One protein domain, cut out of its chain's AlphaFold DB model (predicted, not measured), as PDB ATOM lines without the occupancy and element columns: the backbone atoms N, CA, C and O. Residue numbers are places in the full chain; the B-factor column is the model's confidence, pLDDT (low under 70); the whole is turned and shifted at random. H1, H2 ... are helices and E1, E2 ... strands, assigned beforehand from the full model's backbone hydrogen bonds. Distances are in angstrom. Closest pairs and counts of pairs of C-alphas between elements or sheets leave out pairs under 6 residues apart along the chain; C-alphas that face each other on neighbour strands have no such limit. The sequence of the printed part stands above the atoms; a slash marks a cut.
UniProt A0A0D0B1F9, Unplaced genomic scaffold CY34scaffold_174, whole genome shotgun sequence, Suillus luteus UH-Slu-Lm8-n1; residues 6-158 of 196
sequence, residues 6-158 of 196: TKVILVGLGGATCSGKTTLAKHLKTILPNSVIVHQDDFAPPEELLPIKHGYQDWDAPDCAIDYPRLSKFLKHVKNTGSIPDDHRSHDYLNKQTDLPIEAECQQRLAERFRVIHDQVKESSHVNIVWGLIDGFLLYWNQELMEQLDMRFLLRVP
ATOM      1  N   THR A   6     217.427 213.112 192.849       94.00
ATOM      2  CA  THR A   6     217.993 212.714 191.551       94.00
ATOM      3  C   THR A   6     218.583 211.310 191.637       94.00
ATOM      4  O   THR A   6     219.364 211.013 192.539       94.00
ATOM      5  N   LYS A   7     218.223 210.442 190.686       95.75
ATOM      6  CA  LYS A   7     218.786 209.099 190.533       95.75
ATOM      7  C   LYS A   7     219.395 208.943 189.147       95.75
ATOM      8  O   LYS A   7     218.720 209.123 188.137       95.75
ATOM      9  N   VAL A   8     220.661 208.557 189.112       97.25
ATOM     10  CA  VAL A   8     221.411 208.365 187.870       97.25
ATOM     11  C   VAL A   8     221.459 206.886 187.526       97.25
ATOM     12  O   VAL A   8     221.768 206.066 188.388       97.25
ATOM     13  N   ILE A   9     221.153 206.559 186.271       97.75
ATOM     14  CA  ILE A   9     221.266 205.212 185.711       97.75
ATOM     15  C   ILE A   9     222.358 205.240 184.644       97.75
ATOM     16  O   ILE A   9     222.196 205.870 183.596       97.75
ATOM     17  N   LEU A  10     223.473 204.564 184.913       98.06
ATOM     18  CA  LEU A  10     224.596 204.430 183.993       98.06
ATOM     19  C   LEU A  10     224.434 203.175 183.132       98.06
ATOM     20  O   LEU A  10     224.385 202.050 183.631       98.06
ATOM     21  N   VAL A  11     224.382 203.370 181.820       98.38
ATOM     22  CA  VAL A  11     224.217 202.321 180.815       98.38
ATOM     23  C   VAL A  11     225.486 202.246 179.978       98.38
ATOM     24  O   VAL A  11     225.776 203.147 179.197       98.38
ATOM     25  N   GLY A  12     226.242 201.159 180.118       98.31
ATOM     26  CA  GLY A  12     227.405 200.894 179.279       98.31
ATOM     27  C   GLY A  12     227.001 200.313 177.932       98.31
ATOM     28  O   GLY A  12     226.346 199.273 177.886       98.31
ATOM     29  N   LEU A  13     227.447 200.946 176.856       98.38
ATOM     30  CA  LEU A  13     227.330 200.516 175.471       98.38
ATOM     31  C   LEU A  13     228.728 200.106 174.994       98.38
ATOM     32  O   LEU A  13     229.515 200.931 174.540       98.38
ATOM     33  N   GLY A  14     229.048 198.825 175.169       97.19
ATOM     34  CA  GLY A  14     230.328 198.218 174.825       97.19
ATOM     35  C   GLY A  14     230.358 197.605 173.425       97.19
ATOM     36  O   GLY A  14     229.328 197.241 172.853       97.19
ATOM     37  N   GLY A  15     231.558 197.413 172.874       95.38
ATOM     38  CA  GLY A  15     231.773 196.672 171.624       95.38
ATOM     39  C   GLY A  15     232.877 197.245 170.738       95.38
ATOM     40  O   GLY A  15     233.384 198.341 170.962       95.38
ATOM     41  N   ALA A  16     233.229 196.520 169.681       92.12
ATOM     42  CA  ALA A  16     234.326 196.908 168.797       92.12
ATOM     43  C   ALA A  16     234.095 198.262 168.098       92.12
ATOM     44  O   ALA A  16     232.964 198.718 167.890       92.12
ATOM     45  N   THR A  17     235.174 198.915 167.685       87.38
ATOM     46  CA  THR A  17     235.103 200.074 166.785       87.38
ATOM     47  C   THR A  17     234.362 199.702 165.495       87.38
ATOM     48  O   THR A  17     234.539 198.605 164.968       87.38
ATOM     49  N   CYS A  18     233.493 200.599 165.010       88.38
ATOM     50  CA  CYS A  18     232.549 200.373 163.898       88.38
ATOM     51  C   CYS A  18     231.402 199.364 164.156       88.38
ATOM     52  O   CYS A  18     230.672 199.013 163.221       88.38
ATOM     53  N   SER A  19     231.161 198.934 165.402       91.38
ATOM     54  CA  SER A  19     230.011 198.064 165.716       91.38
ATOM     55  C   SER A  19     228.654 198.786 165.696       91.38
ATOM     56  O   SER A  19     227.636 198.143 165.449       91.38
ATOM     57  N   GLY A  20     228.640 200.114 165.874       91.44
ATOM     58  CA  GLY A  20     227.425 200.946 165.892       91.44
ATOM     59  C   GLY A  20     227.057 201.531 167.262       91.44
ATOM     60  O   GLY A  20     225.964 202.068 167.409       91.44
ATOM     61  N   LYS A  21     227.951 201.449 168.258       94.44
ATOM     62  CA  LYS A  21     227.719 201.938 169.632       94.44
ATOM     63  C   LYS A  21     227.298 203.404 169.690       94.44
ATOM     64  O   LYS A  21     226.236 203.705 170.215       94.44
ATOM     65  N   THR A  22     228.082 204.289 169.077       92.06
ATOM     66  CA  THR A  22     227.827 205.734 169.050       92.06
ATOM     67  C   THR A  22     226.497 206.069 168.387       92.06
ATOM     68  O   THR A  22     225.747 206.904 168.882       92.06
ATOM     69  N   THR A  23     226.155 205.371 167.301       92.88
ATOM     70  CA  THR A  23     224.847 205.495 166.646       92.88
ATOM     71  C   THR A  23     223.719 205.108 167.604       92.88
ATOM     72  O   THR A  23     222.772 205.872 167.782       92.88
ATOM     73  N   LEU A  24     223.842 203.966 168.287       94.75
ATOM     74  CA  LEU A  24     222.866 203.535 169.289       94.75
ATOM     75  C   LEU A  24     222.755 204.536 170.451       94.75
ATOM     76  O   LEU A  24     221.644 204.883 170.838       94.75
ATOM     77  N   ALA A  25     223.879 205.035 170.971       95.56
ATOM     78  CA  ALA A  25     223.910 206.029 172.042       95.56
ATOM     79  C   ALA A  25     223.143 207.299 171.651       95.56
ATOM     80  O   ALA A  25     222.355 207.818 172.438       95.56
ATOM     81  N   LYS A  26     223.310 207.771 170.410       93.44
ATOM     82  CA  LYS A  26     222.619 208.962 169.898       93.44
ATOM     83  C   LYS A  26     221.127 208.741 169.716       93.44
ATOM     84  O   LYS A  26     220.353 209.603 170.117       93.44
ATOM     85  N   HIS A  27     220.704 207.585 169.211       95.12
ATOM     86  CA  HIS A  27     219.278 207.247 169.176       95.12
ATOM     87  C   HIS A  27     218.676 207.143 170.577       95.12
ATOM     88  O   HIS A  27     217.594 207.663 170.825       95.12
ATOM     89  N   LEU A  28     219.380 206.523 171.525       96.62
ATOM     90  CA  LEU A  28     218.926 206.477 172.913       96.62
ATOM     91  C   LEU A  28     218.838 207.879 173.519       96.62
ATOM     92  O   LEU A  28     217.876 208.160 174.225       96.62
ATOM     93  N   LYS A  29     219.765 208.784 173.191       95.12
ATOM     94  CA  LYS A  29     219.714 210.180 173.643       95.12
ATOM     95  C   LYS A  29     218.470 210.924 173.148       95.12
ATOM     96  O   LYS A  29     217.950 211.769 173.869       95.12
ATOM     97  N   THR A  30     217.970 210.622 171.948       95.06
ATOM     98  CA  THR A  30     216.731 211.242 171.440       95.06
ATOM     99  C   THR A  30     215.452 210.602 171.986       95.06
ATOM    100  O   THR A  30     214.378 211.179 171.830       95.06
ATOM    101  N   ILE A  31     215.551 209.424 172.610       97.00
ATOM    102  CA  ILE A  31     214.423 208.665 173.168       97.00
ATOM    103  C   ILE A  31     214.313 208.854 174.689       97.00
ATOM    104  O   ILE A  31     213.211 208.940 175.225       97.00
ATOM    105  N   LEU A  32     215.440 208.890 175.400       97.38
ATOM    106  CA  LEU A  32     215.484 208.924 176.859       97.38
ATOM    107  C   LEU A  32     215.449 210.374 177.376       97.38
ATOM    108  O   LEU A  32     216.323 211.166 177.003       97.38
ATOM    109  N   PRO A  33     214.511 210.728 178.277       95.19
ATOM    110  CA  PRO A  33     214.490 212.044 178.912       95.19
ATOM    111  C   PRO A  33     215.729 212.221 179.792       95.19
ATOM    112  O   PRO A  33     216.217 211.247 180.350       95.19
ATOM    113  N   ASN A  34     216.232 213.449 179.953       94.19
ATOM    114  CA  ASN A  34     217.378 213.750 180.828       94.19
ATOM    115  C   ASN A  34     218.596 212.835 180.591       94.19
ATOM    116  O   ASN A  34     219.176 212.289 181.532       94.19
ATOM    117  N   SER A  35     218.961 212.624 179.325       94.56
ATOM    118  CA  SER A  35     220.044 211.719 178.945       94.56
ATOM    119  C   SER A  35     221.291 212.451 178.449       94.56
ATOM    120  O   SER A  35     221.239 213.439 177.704       94.56
ATOM    121  N   VAL A  36     222.450 211.930 178.837       93.44
ATOM    122  CA  VAL A  36     223.772 212.412 178.436       93.44
ATOM    123  C   VAL A  36     224.608 211.261 177.892       93.44
ATOM    124  O   VAL A  36     224.405 210.112 178.275       93.44
ATOM    125  N   ILE A  37     225.529 211.568 176.979       93.94
ATOM    126  CA  ILE A  37     226.479 210.591 176.441       93.94
ATOM    127  C   ILE A  37     227.860 210.954 176.974       93.94
ATOM    128  O   ILE A  37     228.219 212.129 176.992       93.94
ATOM    129  N   VAL A  38     228.602 209.942 177.406       94.94
ATOM    130  CA  VAL A  38     230.001 210.036 177.815       94.94
ATOM    131  C   VAL A  38     230.784 209.079 176.928       94.94
ATOM    132  O   VAL A  38     230.505 207.877 176.924       94.94
ATOM    133  N   HIS A  39     231.744 209.599 176.171       94.38
ATOM    134  CA  HIS A  39     232.586 208.781 175.306       94.38
ATOM    135  C   HIS A  39     233.833 208.342 176.071       94.38
ATOM    136  O   HIS A  39     234.527 209.160 176.668       94.38
ATOM    137  N   GLN A  40     234.131 207.043 176.051       94.81
ATOM    138  CA  GLN A  40     235.327 206.486 176.682       94.81
ATOM    139  C   GLN A  40     236.608 207.098 176.093       94.81
ATOM    140  O   GLN A  40     237.565 207.325 176.828       94.81
ATOM    141  N   ASP A  41     236.592 207.431 174.801       91.44
ATOM    142  CA  ASP A  41     237.717 208.027 174.074       91.44
ATOM    143  C   ASP A  41     238.132 209.400 174.646       91.44
ATOM    144  O   ASP A  41     239.302 209.766 174.574       91.44
ATOM    145  N   ASP A  42     237.221 210.125 175.315       92.88
ATOM    146  CA  ASP A  42     237.534 211.384 176.018       92.88
ATOM    147  C   ASP A  42     238.466 211.168 177.227       92.88
ATOM    148  O   ASP A  42     238.980 212.121 177.823       92.88
ATOM    149  N   PHE A  43     238.680 209.905 177.602       94.69
ATOM    150  CA  PHE A  43     239.514 209.463 178.711       94.69
ATOM    151  C   PHE A  43     240.821 208.812 178.255       94.69
ATOM    152  O   PHE A  43     241.546 208.284 179.092       94.69
ATOM    153  N   ALA A  44     241.167 208.880 176.969       93.06
ATOM    154  CA  ALA A  44     242.480 208.441 176.513       93.06
ATOM    155  C   ALA A  44     243.604 209.327 177.105       93.06
ATOM    156  O   ALA A  44     243.400 210.538 177.310       93.06
ATOM    157  N   PRO A  45     244.774 208.753 177.439       92.06
ATOM    158  CA  PRO A  45     245.955 209.534 177.783       92.06
ATOM    159  C   PRO A  45     246.610 210.135 176.525       92.06
ATOM    160  O   PRO A  45     246.240 209.786 175.402       92.06
ATOM    161  N   PRO A  46     247.593 211.037 176.698       91.38
ATOM    162  CA  PRO A  46     248.455 211.476 175.606       91.38
ATOM    163  C   PRO A  46     249.114 210.297 174.877       91.38
ATOM    164  O   PRO A  46     249.496 209.306 175.503       91.38
ATOM    165  N   GLU A  47     249.267 210.429 173.557       88.88
ATOM    166  CA  GLU A  47     249.802 209.383 172.676       88.88
ATOM    167  C   GLU A  47     251.202 208.911 173.107       88.88
ATOM    168  O   GLU A  47     251.544 207.742 172.954       88.88
ATOM    169  N   GLU A  48     252.010 209.794 173.696       91.06
ATOM    170  CA  GLU A  48     253.373 209.503 174.143       91.06
ATOM    171  C   GLU A  48     253.432 208.524 175.324       91.06
ATOM    172  O   GLU A  48     254.488 207.947 175.582       91.06
ATOM    173  N   LEU A  49     252.323 208.351 176.051       90.81
ATOM    174  CA  LEU A  49     252.219 207.417 177.176       90.81
ATOM    175  C   LEU A  49     251.770 206.018 176.748       90.81
ATOM    176  O   LEU A  49     251.780 205.099 177.570       90.81
ATOM    177  N   LEU A  50     251.362 205.849 175.489       90.25
ATOM    178  CA  LEU A  50     250.967 204.553 174.964       90.25
ATOM    179  C   LEU A  50     252.205 203.684 174.680       90.25
ATOM    180  O   LEU A  50     253.294 204.194 174.399       90.25
ATOM    181  N   PRO A  51     252.075 202.353 174.786       91.38
ATOM    182  CA  PRO A  51     253.129 201.436 174.414       91.38
ATOM    183  C   PRO A  51     253.214 201.328 172.895       91.38
ATOM    184  O   PRO A  51     252.210 201.314 172.180       91.38
ATOM    185  N   ILE A  52     254.439 201.156 172.408       90.56
ATOM    186  CA  ILE A  52     254.689 200.920 170.991       90.56
ATOM    187  C   ILE A  52     254.558 199.423 170.702       90.56
ATOM    188  O   ILE A  52     255.322 198.606 171.217       90.56
ATOM    189  N   LYS A  53     253.643 199.069 169.801       84.88
ATOM    190  CA  LYS A  53     253.453 197.717 169.272       84.88
ATOM    191  C   LYS A  53     253.606 197.734 167.751       84.88
ATOM    192  O   LYS A  53     252.978 198.518 167.046       84.88
ATOM    193  N   HIS A  54     254.498 196.892 167.226       87.94
ATOM    194  CA  HIS A  54     254.844 196.837 165.793       87.94
ATOM    195  C   HIS A  54     255.236 198.195 165.171       87.94
ATOM    196  O   HIS A  54     254.965 198.445 163.999       87.94
ATOM    197  N   GLY A  55     255.880 199.070 165.952       88.00
ATOM    198  CA  GLY A  55     256.341 200.385 165.492       88.00
ATOM    199  C   GLY A  55     255.290 201.501 165.538       88.00
ATOM    200  O   GLY A  55     255.589 202.607 165.100       88.00
ATOM    201  N   TYR A  56     254.097 201.239 166.081       86.31
ATOM    202  CA  TYR A  56     253.018 202.218 166.238       86.31
ATOM    203  C   TYR A  56     252.482 202.219 167.668       86.31
ATOM    204  O   TYR A  56     252.642 201.236 168.385       86.31
ATOM    205  N   GLN A  57     251.824 203.304 168.069       89.81
ATOM    206  CA  GLN A  57     251.177 203.393 169.377       89.81
ATOM    207  C   GLN A  57     249.950 202.482 169.457       89.81
ATOM    208  O   GLN A  57     249.119 202.476 168.543       89.81
ATOM    209  N   ASP A  58     249.859 201.699 170.532       89.31
ATOM    210  CA  ASP A  58     248.790 200.726 170.745       89.31
ATOM    211  C   ASP A  58     247.592 201.359 171.472       89.31
ATOM    212  O   ASP A  58     247.537 201.435 172.700       89.31
ATOM    213  N   TRP A  59     246.617 201.806 170.682       87.62
ATOM    214  CA  TRP A  59     245.354 202.383 171.154       87.62
ATOM    215  C   TRP A  59     244.342 201.340 171.645       87.62
ATOM    216  O   TRP A  59     243.300 201.708 172.182       87.62
ATOM    217  N   ASP A  60     244.636 200.050 171.470       88.25
ATOM    218  CA  ASP A  60     243.791 198.946 171.924       88.25
ATOM    219  C   ASP A  60     244.375 198.251 173.170       88.25
ATOM    220  O   ASP A  60     243.748 197.338 173.712       88.25
ATOM    221  N   ALA A  61     245.549 198.685 173.649       90.38
ATOM    222  CA  ALA A  61     246.197 198.136 174.834       90.38
ATOM    223  C   ALA A  61     245.362 198.441 176.087       90.38
ATOM    224  O   ALA A  61     245.289 199.592 176.527       90.38
ATOM    225  N   PRO A  62     244.727 197.434 176.700       89.25
ATOM    226  CA  PRO A  62     243.652 197.694 177.635       89.25
ATOM    227  C   PRO A  62     244.131 198.309 178.951       89.25
ATOM    228  O   PRO A  62     243.371 199.036 179.569       89.25
ATOM    229  N   ASP A  63     245.389 198.108 179.346       89.75
ATOM    230  CA  ASP A  63     245.956 198.692 180.567       89.75
ATOM    231  C   ASP A  63     246.229 200.204 180.476       89.75
ATOM    232  O   ASP A  63     246.317 200.878 181.502       89.75
ATOM    233  N   CYS A  64     246.393 200.744 179.266       90.19
ATOM    234  CA  CYS A  64     246.935 202.092 179.058       90.19
ATOM    235  C   CYS A  64     246.199 202.918 178.004       90.19
ATOM    236  O   CYS A  64     246.372 204.128 177.979       90.19
ATOM    237  N   ALA A  65     245.362 202.316 177.158       92.75
ATOM    238  CA  ALA A  65     244.584 203.050 176.164       92.75
ATOM    239  C   ALA A  65     243.593 204.030 176.809       92.75
ATOM    240  O   ALA A  65     243.248 205.039 176.201       92.75
ATOM    241  N   ILE A  66     243.152 203.747 178.040       95.88
ATOM    242  CA  ILE A  66     242.167 204.537 178.780       95.88
ATOM    243  C   ILE A  66     242.689 204.860 180.184       95.88
ATOM    244  O   ILE A  66     243.111 203.981 180.933       95.88
ATOM    245  N   ASP A  67     242.568 206.123 180.585       95.88
ATOM    246  CA  ASP A  67     242.768 206.590 181.956       95.88
ATOM    247  C   ASP A  67     241.555 206.194 182.823       95.88
ATOM    248  O   ASP A  67     240.634 206.980 183.079       95.88
ATOM    249  N   TYR A  68     241.514 204.922 183.236       96.25
ATOM    250  CA  TYR A  68     240.437 204.377 184.071       96.25
ATOM    251  C   TYR A  68     240.259 205.094 185.412       96.25
ATOM    252  O   TYR A  68     239.102 205.272 185.806       96.25
ATOM    253  N   PRO A  69     241.318 205.533 186.122       95.62
ATOM    254  CA  PRO A  69     241.153 206.358 187.314       95.62
ATOM    255  C   PRO A  69     240.394 207.661 187.027       95.62
ATOM    256  O   PRO A  69     239.456 207.992 187.762       95.62
ATOM    257  N   ARG A  70     240.733 208.380 185.943       95.69
ATOM    258  CA  ARG A  70     240.017 209.602 185.539       95.69
ATOM    259  C   ARG A  70     238.572 209.309 185.164       95.69
ATOM    260  O   ARG A  70     237.675 209.994 185.658       95.69
ATOM    261  N   LEU A  71     238.337 208.282 184.349       96.38
ATOM    262  CA  LEU A  71     236.994 207.873 183.936       96.38
ATOM    263  C   LEU A  71     236.133 207.451 185.137       96.38
ATOM    264  O   LEU A  71     235.010 207.921 185.286       96.38
ATOM    265  N   SER A  72     236.661 206.628 186.041       96.06
ATOM    266  CA  SER A  72     235.941 206.178 187.239       96.06
ATOM    267  C   SER A  72     235.617 207.334 188.180       96.06
ATOM    268  O   SER A  72     234.504 207.427 188.694       96.06
ATOM    269  N   LYS A  73     236.553 208.267 188.385       96.06
ATOM    270  CA  LYS A  73     236.289 209.479 189.171       96.06
ATOM    271  C   LYS A  73     235.189 210.332 188.532       96.06
ATOM    272  O   LYS A  73     234.318 210.834 189.242       96.06
ATOM    273  N   PHE A  74     235.215 210.470 187.210       96.12
ATOM    274  CA  PHE A  74     234.208 211.204 186.455       96.12
ATOM    275  C   PHE A  74     232.821 210.561 186.576       96.12
ATOM    276  O   PHE A  74     231.855 211.244 186.903       96.12
ATOM    277  N   LEU A  75     232.707 209.242 186.401       95.88
ATOM    278  CA  LEU A  75     231.425 208.543 186.515       95.88
ATOM    279  C   LEU A  75     230.879 208.535 187.943       95.88
ATOM    280  O   LEU A  75     229.676 208.711 188.118       95.88
ATOM    281  N   LYS A  76     231.740 208.436 188.966       95.12
ATOM    282  CA  LYS A  76     231.349 208.655 190.369       95.12
ATOM    283  C   LYS A  76     230.768 210.051 190.578       95.12
ATOM    284  O   LYS A  76     229.744 210.181 191.241       95.12
ATOM    285  N   HIS A  77     231.384 211.087 189.999       94.00
ATOM    286  CA  HIS A  77     230.832 212.441 190.045       94.00
ATOM    287  C   HIS A  77     229.449 212.481 189.391       94.00
ATOM    288  O   HIS A  77     228.489 212.835 190.068       94.00
ATOM    289  N   VAL A  78     229.333 212.026 188.139       93.56
ATOM    290  CA  VAL A  78     228.058 212.005 187.403       93.56
ATOM    291  C   VAL A  78     226.988 211.239 188.179       93.56
ATOM    292  O   VAL A  78     225.869 211.723 188.282       93.56
ATOM    293  N   LYS A  79     227.315 210.084 188.773       92.69
ATOM    294  CA  LYS A  79     226.373 209.259 189.547       92.69
ATOM    295  C   LYS A  79     225.879 209.953 190.820       92.69
ATOM    296  O   LYS A  79     224.733 209.746 191.207       92.69
ATOM    297  N   ASN A  80     226.717 210.787 191.435       91.31
ATOM    298  CA  ASN A  80     226.392 211.514 192.662       91.31
ATOM    299  C   ASN A  80     225.664 212.840 192.406       91.31
ATOM    300  O   ASN A  80     224.798 213.213 193.192       91.31
ATOM    301  N   THR A  81     226.021 213.568 191.345       89.19
ATOM    302  CA  THR A  81     225.477 214.907 191.060       89.19
ATOM    303  C   THR A  81     224.329 214.888 190.059       89.19
ATOM    304  O   THR A  81     223.510 215.803 190.044       89.19
ATOM    305  N   GLY A  82     224.256 213.860 189.210       86.12
ATOM    306  CA  GLY A  82     223.340 213.822 188.073       86.12
ATOM    307  C   GLY A  82     223.704 214.782 186.944       86.12
ATOM    308  O   GLY A  82     222.894 214.971 186.039       86.12
ATOM    309  N   SER A  83     224.899 215.374 186.965       86.69
ATOM    310  CA  SER A  83     225.370 216.311 185.947       86.69
ATOM    311  C   SER A  83     226.763 215.951 185.437       86.69
ATOM    312  O   SER A  83     227.579 215.347 186.135       86.69
ATOM    313  N   ILE A  84     227.032 216.326 184.186       86.19
ATOM    314  CA  ILE A  84     228.383 216.307 183.625       86.19
ATOM    315  C   ILE A  84     229.113 217.576 184.101       86.19
ATOM    316  O   ILE A  84     228.521 218.651 184.005       86.19
ATOM    317  N   PRO A  85     230.364 217.476 184.586       84.88
ATOM    318  CA  PRO A  85     231.203 218.635 184.894       84.88
ATOM    319  C   PRO A  85     231.336 219.616 183.716       84.88
ATOM    320  O   PRO A  85     231.580 219.195 182.585       84.88
ATOM    321  N   ASP A  86     231.229 220.921 183.977       81.62
ATOM    322  CA  ASP A  86     231.251 221.977 182.943       81.62
ATOM    323  C   ASP A  86     232.588 222.084 182.179       81.62
ATOM    324  O   ASP A  86     232.669 222.600 181.055       81.62
ATOM    325  N   ASP A  87     233.669 221.603 182.789       81.38
ATOM    326  CA  ASP A  87     235.010 221.539 182.213       81.38
ATOM    327  C   ASP A  87     235.215 220.319 181.304       81.38
ATOM    328  O   ASP A  87     236.221 220.243 180.595       81.38
ATOM    329  N   HIS A  88     234.249 219.395 181.243       84.31
ATOM    330  CA  HIS A  88     234.310 218.269 180.323       84.31
ATOM    331  C   HIS A  88     234.259 218.752 178.867       84.31
ATOM    332  O   HIS A  88     233.445 219.596 178.470       84.31
ATOM    333  N   ARG A  89     235.160 218.215 178.048       80.75
ATOM    334  CA  ARG A  89     235.226 218.466 176.609       80.75
ATOM    335  C   ARG A  89     235.123 217.128 175.910       80.75
ATOM    336  O   ARG A  89     235.997 216.285 176.079       80.75
ATOM    337  N   SER A  90     234.043 216.956 175.155       81.81
ATOM    338  CA  SER A  90     233.849 215.747 174.373       81.81
ATOM    339  C   SER A  90     234.403 215.909 172.965       81.81
ATOM    340  O   SER A  90     234.162 216.919 172.300       81.81
ATOM    341  N   HIS A  91     235.114 214.886 172.505       75.44
ATOM    342  CA  HIS A  91     235.695 214.791 171.172       75.44
ATOM    343  C   HIS A  91     234.767 214.085 170.175       75.44
ATOM    344  O   HIS A  91     235.203 213.705 169.089       75.44
ATOM    345  N   ASP A  92     233.475 213.935 170.490       75.94
ATOM    346  CA  ASP A  92     232.477 213.305 169.611       75.94
ATOM    347  C   ASP A  92     232.449 213.905 168.188       75.94
ATOM    348  O   ASP A  92     232.186 213.202 167.214       75.94
ATOM    349  N   TYR A  93     232.805 215.184 168.027       66.44
ATOM    350  CA  TYR A  93     232.907 215.834 166.713       66.44
ATOM    351  C   TYR A  93     233.967 215.207 165.785       66.44
ATOM    352  O   TYR A  93     233.877 215.361 164.567       66.44
ATOM    353  N   LEU A  94     234.951 214.477 166.323       63.00
ATOM    354  CA  LEU A  94     235.940 213.729 165.538       63.00
ATOM    355  C   LEU A  94     235.352 212.442 164.939       63.00
ATOM    356  O   LEU A  94     235.891 211.884 163.975       63.00
ATOM    357  N   ASN A  95     234.218 211.969 165.461       66.12
ATOM    358  CA  ASN A  95     233.531 210.808 164.928       66.12
ATOM    359  C   ASN A  95     232.684 211.189 163.712       66.12
ATOM    360  O   ASN A  95     231.557 211.673 163.835       66.12
ATOM    361  N   LYS A  96     233.214 210.893 162.512       65.94
ATOM    362  CA  LYS A  96     232.432 210.905 161.266       65.94
ATOM    363  C   LYS A  96     231.221 209.989 161.431       65.94
ATOM    364  O   LYS A  96     231.370 208.786 161.665       65.94
ATOM    365  N   GLN A  97     230.039 210.572 161.298       63.84
ATOM    366  CA  GLN A  97     228.768 209.887 161.457       63.84
ATOM    367  C   GLN A  97     228.102 209.673 160.109       63.84
ATOM    368  O   GLN A  97     228.184 210.504 159.208       63.84
ATOM    369  N   THR A  98     227.436 208.534 159.999       68.06
ATOM    370  CA  THR A  98     226.469 208.274 158.942       68.06
ATOM    371  C   THR A  98     225.096 208.425 159.567       68.06
ATOM    372  O   THR A  98     224.828 207.788 160.590       68.06
ATOM    373  N   ASP A  99     224.243 209.251 158.967       70.44
ATOM    374  CA  ASP A  99     222.851 209.346 159.389       70.44
ATOM    375  C   ASP A  99     222.158 208.012 159.115       70.44
ATOM    376  O   ASP A  99     221.975 207.593 157.972       70.44
ATOM    377  N   LEU A 100     221.810 207.323 160.198       83.44
ATOM    378  CA  LEU A 100     221.040 206.088 160.185       83.44
ATOM    379  C   LEU A 100     219.716 206.369 160.895       83.44
ATOM    380  O   LEU A 100     219.581 206.041 162.069       83.44
ATOM    381  N   PRO A 101     218.761 207.049 160.241       83.81
ATOM    382  CA  PRO A 101     217.526 207.431 160.901       83.81
ATOM    383  C   PRO A 101     216.746 206.187 161.327       83.81
ATOM    384  O   PRO A 101     216.589 205.230 160.567       83.81
ATOM    385  N   ILE A 102     216.231 206.224 162.551       89.88
ATOM    386  CA  ILE A 102     215.168 205.322 162.982       89.88
ATOM    387  C   ILE A 102     213.832 205.858 162.465       89.88
ATOM    388  O   ILE A 102     213.663 207.062 162.276       89.88
ATOM    389  N   GLU A 103     212.881 204.962 162.223       93.62
ATOM    390  CA  GLU A 103     211.534 205.347 161.807       93.62
ATOM    391  C   GLU A 103     210.919 206.335 162.810       93.62
ATOM    392  O   GLU A 103     210.904 206.076 164.018       93.62
ATOM    393  N   ALA A 104     210.406 207.460 162.305       93.38
ATOM    394  CA  ALA A 104     209.920 208.558 163.138       93.38
ATOM    395  C   ALA A 104     208.803 208.114 164.096       93.38
ATOM    396  O   ALA A 104     208.815 208.493 165.265       93.38
ATOM    397  N   GLU A 105     207.889 207.259 163.631       95.75
ATOM    398  CA  GLU A 105     206.818 206.702 164.464       95.75
ATOM    399  C   GLU A 105     207.388 205.860 165.615       95.75
ATOM    400  O   GLU A 105     206.990 206.011 166.772       95.75
ATOM    401  N   CYS A 106     208.375 205.007 165.324       94.62
ATOM    402  CA  CYS A 106     209.033 204.189 166.336       94.62
ATOM    403  C   CYS A 106     209.746 205.062 167.379       94.62
ATOM    404  O   CYS A 106     209.573 204.848 168.581       94.62
ATOM    405  N   GLN A 107     210.489 206.078 166.930       95.25
ATOM    406  CA  GLN A 107     211.166 207.027 167.811       95.25
ATOM    407  C   GLN A 107     210.179 207.761 168.721       95.25
ATOM    408  O   GLN A 107     210.375 207.783 169.934       95.25
ATOM    409  N   GLN A 108     209.115 208.335 168.152       96.69
ATOM    410  CA  GLN A 108     208.100 209.082 168.897       96.69
ATOM    411  C   GLN A 108     207.396 208.196 169.923       96.69
ATOM    412  O   GLN A 108     207.268 208.580 171.083       96.69
ATOM    413  N   ARG A 109     207.010 206.979 169.527       97.50
ATOM    414  CA  ARG A 109     206.373 206.008 170.421       97.50
ATOM    415  C   ARG A 109     207.264 205.652 171.610       97.50
ATOM    416  O   ARG A 109     206.774 205.549 172.733       97.50
ATOM    417  N   LEU A 110     208.561 205.433 171.379       97.56
ATOM    418  CA  LEU A 110     209.502 205.117 172.455       97.56
ATOM    419  C   LEU A 110     209.760 206.335 173.348       97.56
ATOM    420  O   LEU A 110     209.711 206.193 174.569       97.56
ATOM    421  N   ALA A 111     209.982 207.512 172.759       97.50
ATOM    422  CA  ALA A 111     210.214 208.747 173.501       97.50
ATOM    423  C   ALA A 111     209.029 209.084 174.416       97.50
ATOM    424  O   ALA A 111     209.212 209.336 175.607       97.50
ATOM    425  N   GLU A 112     207.806 208.987 173.893       98.19
ATOM    426  CA  GLU A 112     206.591 209.227 174.670       98.19
ATOM    427  C   GLU A 112     206.434 208.213 175.805       98.19
ATOM    428  O   GLU A 112     206.148 208.581 176.943       98.19
ATOM    429  N   ARG A 113     206.709 206.929 175.541       98.06
ATOM    430  CA  ARG A 113     206.670 205.892 176.577       98.06
ATOM    431  C   ARG A 113     207.647 206.188 177.718       98.06
ATOM    432  O   ARG A 113     207.272 206.050 178.881       98.06
ATOM    433  N   PHE A 114     208.883 206.579 177.410       97.94
ATOM    434  CA  PHE A 114     209.873 206.911 178.436       97.94
ATOM    435  C   PHE A 114     209.545 208.214 179.170       97.94
ATOM    436  O   PHE A 114     209.778 208.283 180.376       97.94
ATOM    437  N   ARG A 115     208.957 209.206 178.491       97.94
ATOM    438  CA  ARG A 115     208.459 210.435 179.122       97.94
ATOM    439  C   ARG A 115     207.361 210.133 180.142       97.94
ATOM    440  O   ARG A 115     207.478 210.549 181.287       97.94
ATOM    441  N   VAL A 116     206.349 209.347 179.762       98.12
ATOM    442  CA  VAL A 116     205.256 208.952 180.668       98.12
ATOM    443  C   VAL A 116     205.794 208.213 181.894       98.12
ATOM    444  O   VAL A 116     205.408 208.533 183.014       98.12
ATOM    445  N   ILE A 117     206.719 207.265 181.706       96.81
ATOM    446  CA  ILE A 117     207.356 206.551 182.823       96.81
ATOM    447  C   ILE A 117     208.137 207.519 183.719       96.81
ATOM    448  O   ILE A 117     208.048 207.431 184.942       96.81
ATOM    449  N   HIS A 118     208.901 208.440 183.129       96.69
ATOM    450  CA  HIS A 118     209.667 209.433 183.874       96.69
ATOM    451  C   HIS A 118     208.757 210.318 184.738       96.69
ATOM    452  O   HIS A 118     209.020 210.477 185.929       96.69
ATOM    453  N   ASP A 119     207.671 210.842 184.166       96.88
ATOM    454  CA  ASP A 119     206.722 211.705 184.875       96.88
ATOM    455  C   ASP A 119     206.015 210.939 186.004       96.88
ATOM    456  O   ASP A 119     205.975 211.409 187.140       96.88
ATOM    457  N   GLN A 120     205.589 209.696 185.751       96.75
ATOM    458  CA  GLN A 120     204.998 208.826 186.773       96.75
ATOM    459  C   GLN A 120     205.951 208.541 187.938       96.75
ATOM    460  O   GLN A 120     205.538 208.576 189.098       96.75
ATOM    461  N   VAL A 121     207.228 208.251 187.667       96.00
ATOM    462  CA  VAL A 121     208.234 208.020 188.719       96.00
ATOM    463  C   VAL A 121     208.501 209.305 189.503       96.00
ATOM    464  O   VAL A 121     208.604 209.269 190.733       96.00
ATOM    465  N   LYS A 122     208.554 210.447 188.814       95.50
ATOM    466  CA  LYS A 122     208.756 211.753 189.439       95.50
ATOM    467  C   LYS A 122     207.597 212.140 190.356       95.50
ATOM    468  O   LYS A 122     207.848 212.643 191.445       95.50
ATOM    469  N   GLU A 123     206.357 211.868 189.960       95.06
ATOM    470  CA  GLU A 123     205.159 212.168 190.754       95.06
ATOM    471  C   GLU A 123     204.953 211.188 191.915       95.06
ATOM    472  O   GLU A 123     204.707 211.604 193.044       95.06
ATOM    473  N   SER A 124     205.059 209.882 191.658       95.00
ATOM    474  CA  SER A 124     204.753 208.850 192.661       95.00
ATOM    475  C   SER A 124     205.875 208.643 193.675       95.00
ATOM    476  O   SER A 124     205.616 208.436 194.859       95.00
ATOM    477  N   SER A 125     207.126 208.679 193.214       95.19
ATOM    478  CA  SER A 125     208.302 208.315 194.009       95.19
ATOM    479  C   SER A 125     209.186 209.514 194.339       95.19
ATOM    480  O   SER A 125     210.166 209.344 195.056       95.19
ATOM    481  N   HIS A 126     208.860 210.714 193.841       95.50
ATOM    482  CA  HIS A 126     209.676 211.923 194.003       95.50
ATOM    483  C   HIS A 126     211.117 211.736 193.500       95.50
ATOM    484  O   HIS A 126     212.055 212.297 194.059       95.50
ATOM    485  N   VAL A 127     211.298 210.945 192.435       95.31
ATOM    486  CA  VAL A 127     212.612 210.666 191.839       95.31
ATOM    487  C   VAL A 127     212.701 211.247 190.430       95.31
ATOM    488  O   VAL A 127     211.909 210.911 189.557       95.31
ATOM    489  N   ASN A 128     213.709 212.082 190.187       95.00
ATOM    490  CA  ASN A 128     214.106 212.528 188.855       95.00
ATOM    491  C   ASN A 128     215.193 211.594 188.305       95.00
ATOM    492  O   ASN A 128     216.264 211.482 188.902       95.00
ATOM    493  N   ILE A 129     214.932 210.928 187.179       96.00
ATOM    494  CA  ILE A 129     215.897 210.001 186.574       96.00
ATOM    495  C   ILE A 129     216.790 210.757 185.588       96.00
ATOM    496  O   ILE A 129     216.295 211.503 184.745       96.00
ATOM    497  N   VAL A 130     218.097 210.514 185.667       96.56
ATOM    498  CA  VAL A 130     219.098 210.952 184.684       96.56
ATOM    499  C   VAL A 130     219.759 209.720 184.075       96.56
ATOM    500  O   VAL A 130     220.159 208.805 184.794       96.56
ATOM    501  N   TRP A 131     219.898 209.693 182.752       97.38
ATOM    502  CA  TRP A 131     220.507 208.572 182.034       97.38
ATOM    503  C   TRP A 131     221.918 208.929 181.575       97.38
ATOM    504  O   TRP A 131     222.098 209.840 180.768       97.38
ATOM    505  N   GLY A 132     222.919 208.192 182.054       96.56
ATOM    506  CA  GLY A 132     224.295 208.286 181.570       96.56
ATOM    507  C   GLY A 132     224.592 207.168 180.580       96.56
ATOM    508  O   GLY A 132     224.716 206.013 180.974       96.56
ATOM    509  N   LEU A 133     224.708 207.496 179.297       97.50
ATOM    510  CA  LEU A 133     225.039 206.553 178.230       97.50
ATOM    511  C   LEU A 133     226.557 206.535 178.036       97.50
ATOM    512  O   LEU A 133     227.127 207.500 177.535       97.50
ATOM    513  N   ILE A 134     227.213 205.454 178.449       97.44
ATOM    514  CA  ILE A 134     228.672 205.327 178.388       97.44
ATOM    515  C   ILE A 134     229.027 204.552 177.123       97.44
ATOM    516  O   ILE A 134     228.760 203.358 177.045       97.44
ATOM    517  N   ASP A 135     229.588 205.223 176.123       95.88
ATOM    518  CA  ASP A 135     229.969 204.640 174.832       95.88
ATOM    519  C   ASP A 135     231.468 204.333 174.819       95.88
ATOM    520  O   ASP A 135     232.281 205.242 174.965       95.88
ATOM    521  N   GLY A 136     231.853 203.066 174.653       95.06
ATOM    522  CA  GLY A 136     233.266 202.692 174.677       95.06
ATOM    523  C   GLY A 136     233.561 201.289 174.166       95.06
ATOM    524  O   GLY A 136     232.684 200.430 174.078       95.06
ATOM    525  N   PHE A 137     234.810 201.046 173.784       93.81
ATOM    526  CA  PHE A 137     235.257 199.766 173.232       93.81
ATOM    527  C   PHE A 137     235.920 198.851 174.273       93.81
ATOM    528  O   PHE A 137     235.861 197.633 174.118       93.81
ATOM    529  N   LEU A 138     236.416 199.412 175.383       94.88
ATOM    530  CA  LEU A 138     237.071 198.705 176.494       94.88
ATOM    531  C   LEU A 138     236.345 198.898 177.837       94.88
ATOM    532  O   LEU A 138     236.960 198.863 178.905       94.88
ATOM    533  N   LEU A 139     235.029 199.143 177.813       95.06
ATOM    534  CA  LEU A 139     234.244 199.386 179.035       95.06
ATOM    535  C   LEU A 139     234.248 198.197 180.002       95.06
ATOM    536  O   LEU A 139     234.132 198.387 181.209       95.06
ATOM    537  N   TYR A 140     234.346 196.976 179.473       95.81
ATOM    538  CA  TYR A 140     234.205 195.738 180.250       95.81
ATOM    539  C   TYR A 140     235.532 195.064 180.586       95.81
ATOM    540  O   TYR A 140     235.558 193.889 180.936       95.81
ATOM    541  N   TRP A 141     236.630 195.802 180.454       95.00
ATOM    542  CA  TRP A 141     237.949 195.325 180.840       95.00
ATOM    543  C   TRP A 141     238.278 195.674 182.301       95.00
ATOM    544  O   TRP A 141     238.745 194.826 183.055       95.00
ATOM    545  N   ASN A 142     237.967 196.901 182.736       95.62
ATOM    546  CA  ASN A 142     238.252 197.365 184.093       95.62
ATOM    547  C   ASN A 142     237.086 197.071 185.056       95.62
ATOM    548  O   ASN A 142     235.956 197.513 184.837       95.62
ATOM    549  N   GLN A 143     237.372 196.357 186.148       95.56
ATOM    550  CA  GLN A 143     236.368 195.936 187.133       95.56
ATOM    551  C   GLN A 143     235.698 197.115 187.859       95.56
ATOM    552  O   GLN A 143     234.474 197.138 187.980       95.56
ATOM    553  N   GLU A 144     236.471 198.118 188.288       94.88
ATOM    554  CA  GLU A 144     235.945 199.288 189.009       94.88
ATOM    555  C   GLU A 144     234.969 200.099 188.142       94.88
ATOM    556  O   GLU A 144     233.928 200.563 188.616       94.88
ATOM    557  N   LEU A 145     235.280 200.256 186.855       95.62
ATOM    558  CA  LEU A 145     234.382 200.876 185.885       95.62
ATOM    559  C   LEU A 145     233.088 200.067 185.743       95.62
ATOM    560  O   LEU A 145     231.994 200.629 185.805       95.62
ATOM    561  N   MET A 146     233.196 198.745 185.573       96.56
ATOM    562  CA  MET A 146     232.032 197.874 185.398       96.56
ATOM    563  C   MET A 146     231.071 197.923 186.586       96.56
ATOM    564  O   MET A 146     229.855 197.928 186.382       96.56
ATOM    565  N   GLU A 147     231.589 197.957 187.811       97.19
ATOM    566  CA  GLU A 147     230.798 198.017 189.048       97.19
ATOM    567  C   GLU A 147     229.976 199.306 189.182       97.19
ATOM    568  O   GLU A 147     228.953 199.318 189.864       97.19
ATOM    569  N   GLN A 148     230.365 200.380 188.490       97.19
ATOM    570  CA  GLN A 148     229.603 201.630 188.471       97.19
ATOM    571  C   GLN A 148     228.415 201.598 187.498       97.19
ATOM    572  O   GLN A 148     227.473 202.377 187.680       97.19
ATOM    573  N   LEU A 149     228.439 200.721 186.488       98.06
ATOM    574  CA  LEU A 149     227.391 200.601 185.472       98.06
ATOM    575  C   LEU A 149     226.187 199.817 186.007       98.06
ATOM    576  O   LEU A 149     226.334 198.690 186.479       98.06
ATOM    577  N   ASP A 150     224.989 200.375 185.843       98.12
ATOM    578  CA  ASP A 150     223.729 199.735 186.235       98.12
ATOM    579  C   ASP A 150     223.220 198.770 185.148       98.12
ATOM    580  O   ASP A 150     222.547 197.784 185.444       98.12
ATOM    581  N   MET A 151     223.565 199.026 183.880       97.94
ATOM    582  CA  MET A 151     223.273 198.144 182.744       97.94
ATOM    583  C   MET A 151     224.474 198.042 181.801       97.94
ATOM    584  O   MET A 151     225.222 199.004 181.626       97.94
ATOM    585  N   ARG A 152     224.658 196.876 181.169       97.94
ATOM    586  CA  ARG A 152     225.803 196.584 180.291       97.94
ATOM    587  C   ARG A 152     225.317 195.908 179.006       97.94
ATOM    588  O   ARG A 152     224.806 194.793 179.053       97.94
ATOM    589  N   PHE A 153     225.487 196.573 177.869       98.00
ATOM    590  CA  PHE A 153     225.158 196.067 176.540       98.00
ATOM    591  C   PHE A 153     226.417 195.893 175.697       98.00
ATOM    592  O   PHE A 153     227.121 196.859 175.428       98.00
ATOM    593  N   LEU A 154     226.668 194.679 175.204       97.44
ATOM    594  CA  LEU A 154     227.765 194.410 174.273       97.44
ATOM    595  C   LEU A 154     227.237 194.250 172.842       97.44
ATOM    596  O   LEU A 154     226.560 193.270 172.529       97.44
ATOM    597  N   LEU A 155     227.590 195.178 171.954       96.38
ATOM    598  CA  LEU A 155     227.265 195.085 170.532       96.38
ATOM    599  C   LEU A 155     228.225 194.112 169.847       96.38
ATOM    600  O   LEU A 155     229.387 194.433 169.585       96.38
ATOM    601  N   ARG A 156     227.714 192.921 169.528       95.69
ATOM    602  CA  ARG A 156     228.442 191.885 168.789       95.69
ATOM    603  C   ARG A 156     228.123 191.989 167.305       95.69
ATOM    604  O   ARG A 156     226.965 191.925 166.904       95.69
ATOM    605  N   VAL A 157     229.163 192.132 166.495       94.38
ATOM    606  CA  VAL A 157     229.064 192.240 165.039       94.38
ATOM    607  C   VAL A 157     230.093 191.285 164.429       94.38
ATOM    608  O   VAL A 157     231.213 191.234 164.940       94.38
ATOM    609  N   PRO A 158     229.754 190.524 163.371       96.38
ATOM    610  CA  PRO A 158     230.713 189.642 162.711       96.38
ATOM    611  C   PRO A 158     231.963 190.395 162.240       96.38
ATOM    612  O   PRO A 158     231.850 191.498 161.702       96.38
TER     613      PRO A 158
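This is residues 6 to 158 of the 196 residues of an uncharacterized protein of Suillus luteus UH-Slu-Lm8-n1 (UniProt A0A0D0B1F9). A strongly twisted sheet of four parallel strands makes the core, with H1 packed along one face and H3 along the other. The long helix H4 stands at the end of the sheet where E3 begins, and beyond the opposite end the unnamed stretch of residues 44 to 67 reaches out to Gly 55. The 153 printed residues include five named helices and four named strands, in the order E1 H1 E2 H2 H3 H4 E3 H5 E4; the sheet's order is E2 E3 E1 E4 and the class is mixed, helices and strands. The whole is compact, with a radius of gyration of the C-alphas of 16.7 A, yet elongated in outline, spanning 57 by 34 by 27 A.

Find C-alpha 6 at (217.993, 212.714, 191.551); from there E1, residues 6 to 15, runs 29.1 A. Its neighbours are E3, residues 127 to 136, 28.0 A long, and E4, residues 151 to 155; the other neighbour of E3 is E2, residues 35 to 39. For the helices, look at H1, residues 21 to 31, H2, residues 40 to 43, H3, residues 68 to 81 and 19.6 A long, and H5, residues 143 to 148. H4, residues 104 to 125, runs 30.9 A from C-alpha 104 at (209.920, 208.558, 163.138) to C-alpha 125 at (208.302, 208.315, 194.009).

Start at the parallel pair E3 and E1, where N 9 and O 130 are 2.9 A apart, within hydrogen-bond range. Then find N 38 and O 133 at 2.9 A between E2 and E3, and N 153 and O 12 at 2.8 A between E1 and E4. The edge strands are E2 and E4. H1 and H3 are on opposite faces, making three layers, helices on both faces of a sheet. H1 runs along the strands at a height over the sheet of 8.5 A, and H3 at 10.1 A. E1, H1, E2 and E3, H5, E4 are split strand-helix-strand units, each with another strand between its two, and both crossovers are right-handed; E2, H2 H3 H4, E3 is a unit of neighbour strands. H4 only grazes the sheet with residues 117 to 122, and with residues 107 to 114 alone touches H1 at a steep tilt of 65 degrees, C-alphas 31 and 111 being closest at 4.2 A. H5 only grazes the sheet and touches H3 at a shallow tilt of 14 degrees, the same way, C-alphas 72 and 145 being closest at 5.7 A. H2 only grazes the sheet too, and touches H3, whose residues 68 to 71 alone take part; C-alphas 43 and 71 are closest at 6.0 A. Every O i to N i+4 pair is within hydrogen-bond range in H1, H3 and H4, 1 of 2 in H5, and H2 is too short for such a pair.

The C-alphas farthest apart are those of Gly 55 and Ser 124, 58.9 A. The printed part has no cut. The links H2 to H3 and H3 to H4 are long. Look for low confidence at residues 93 to 98, under 70; the mean pLDDT of the printed part is 92.2.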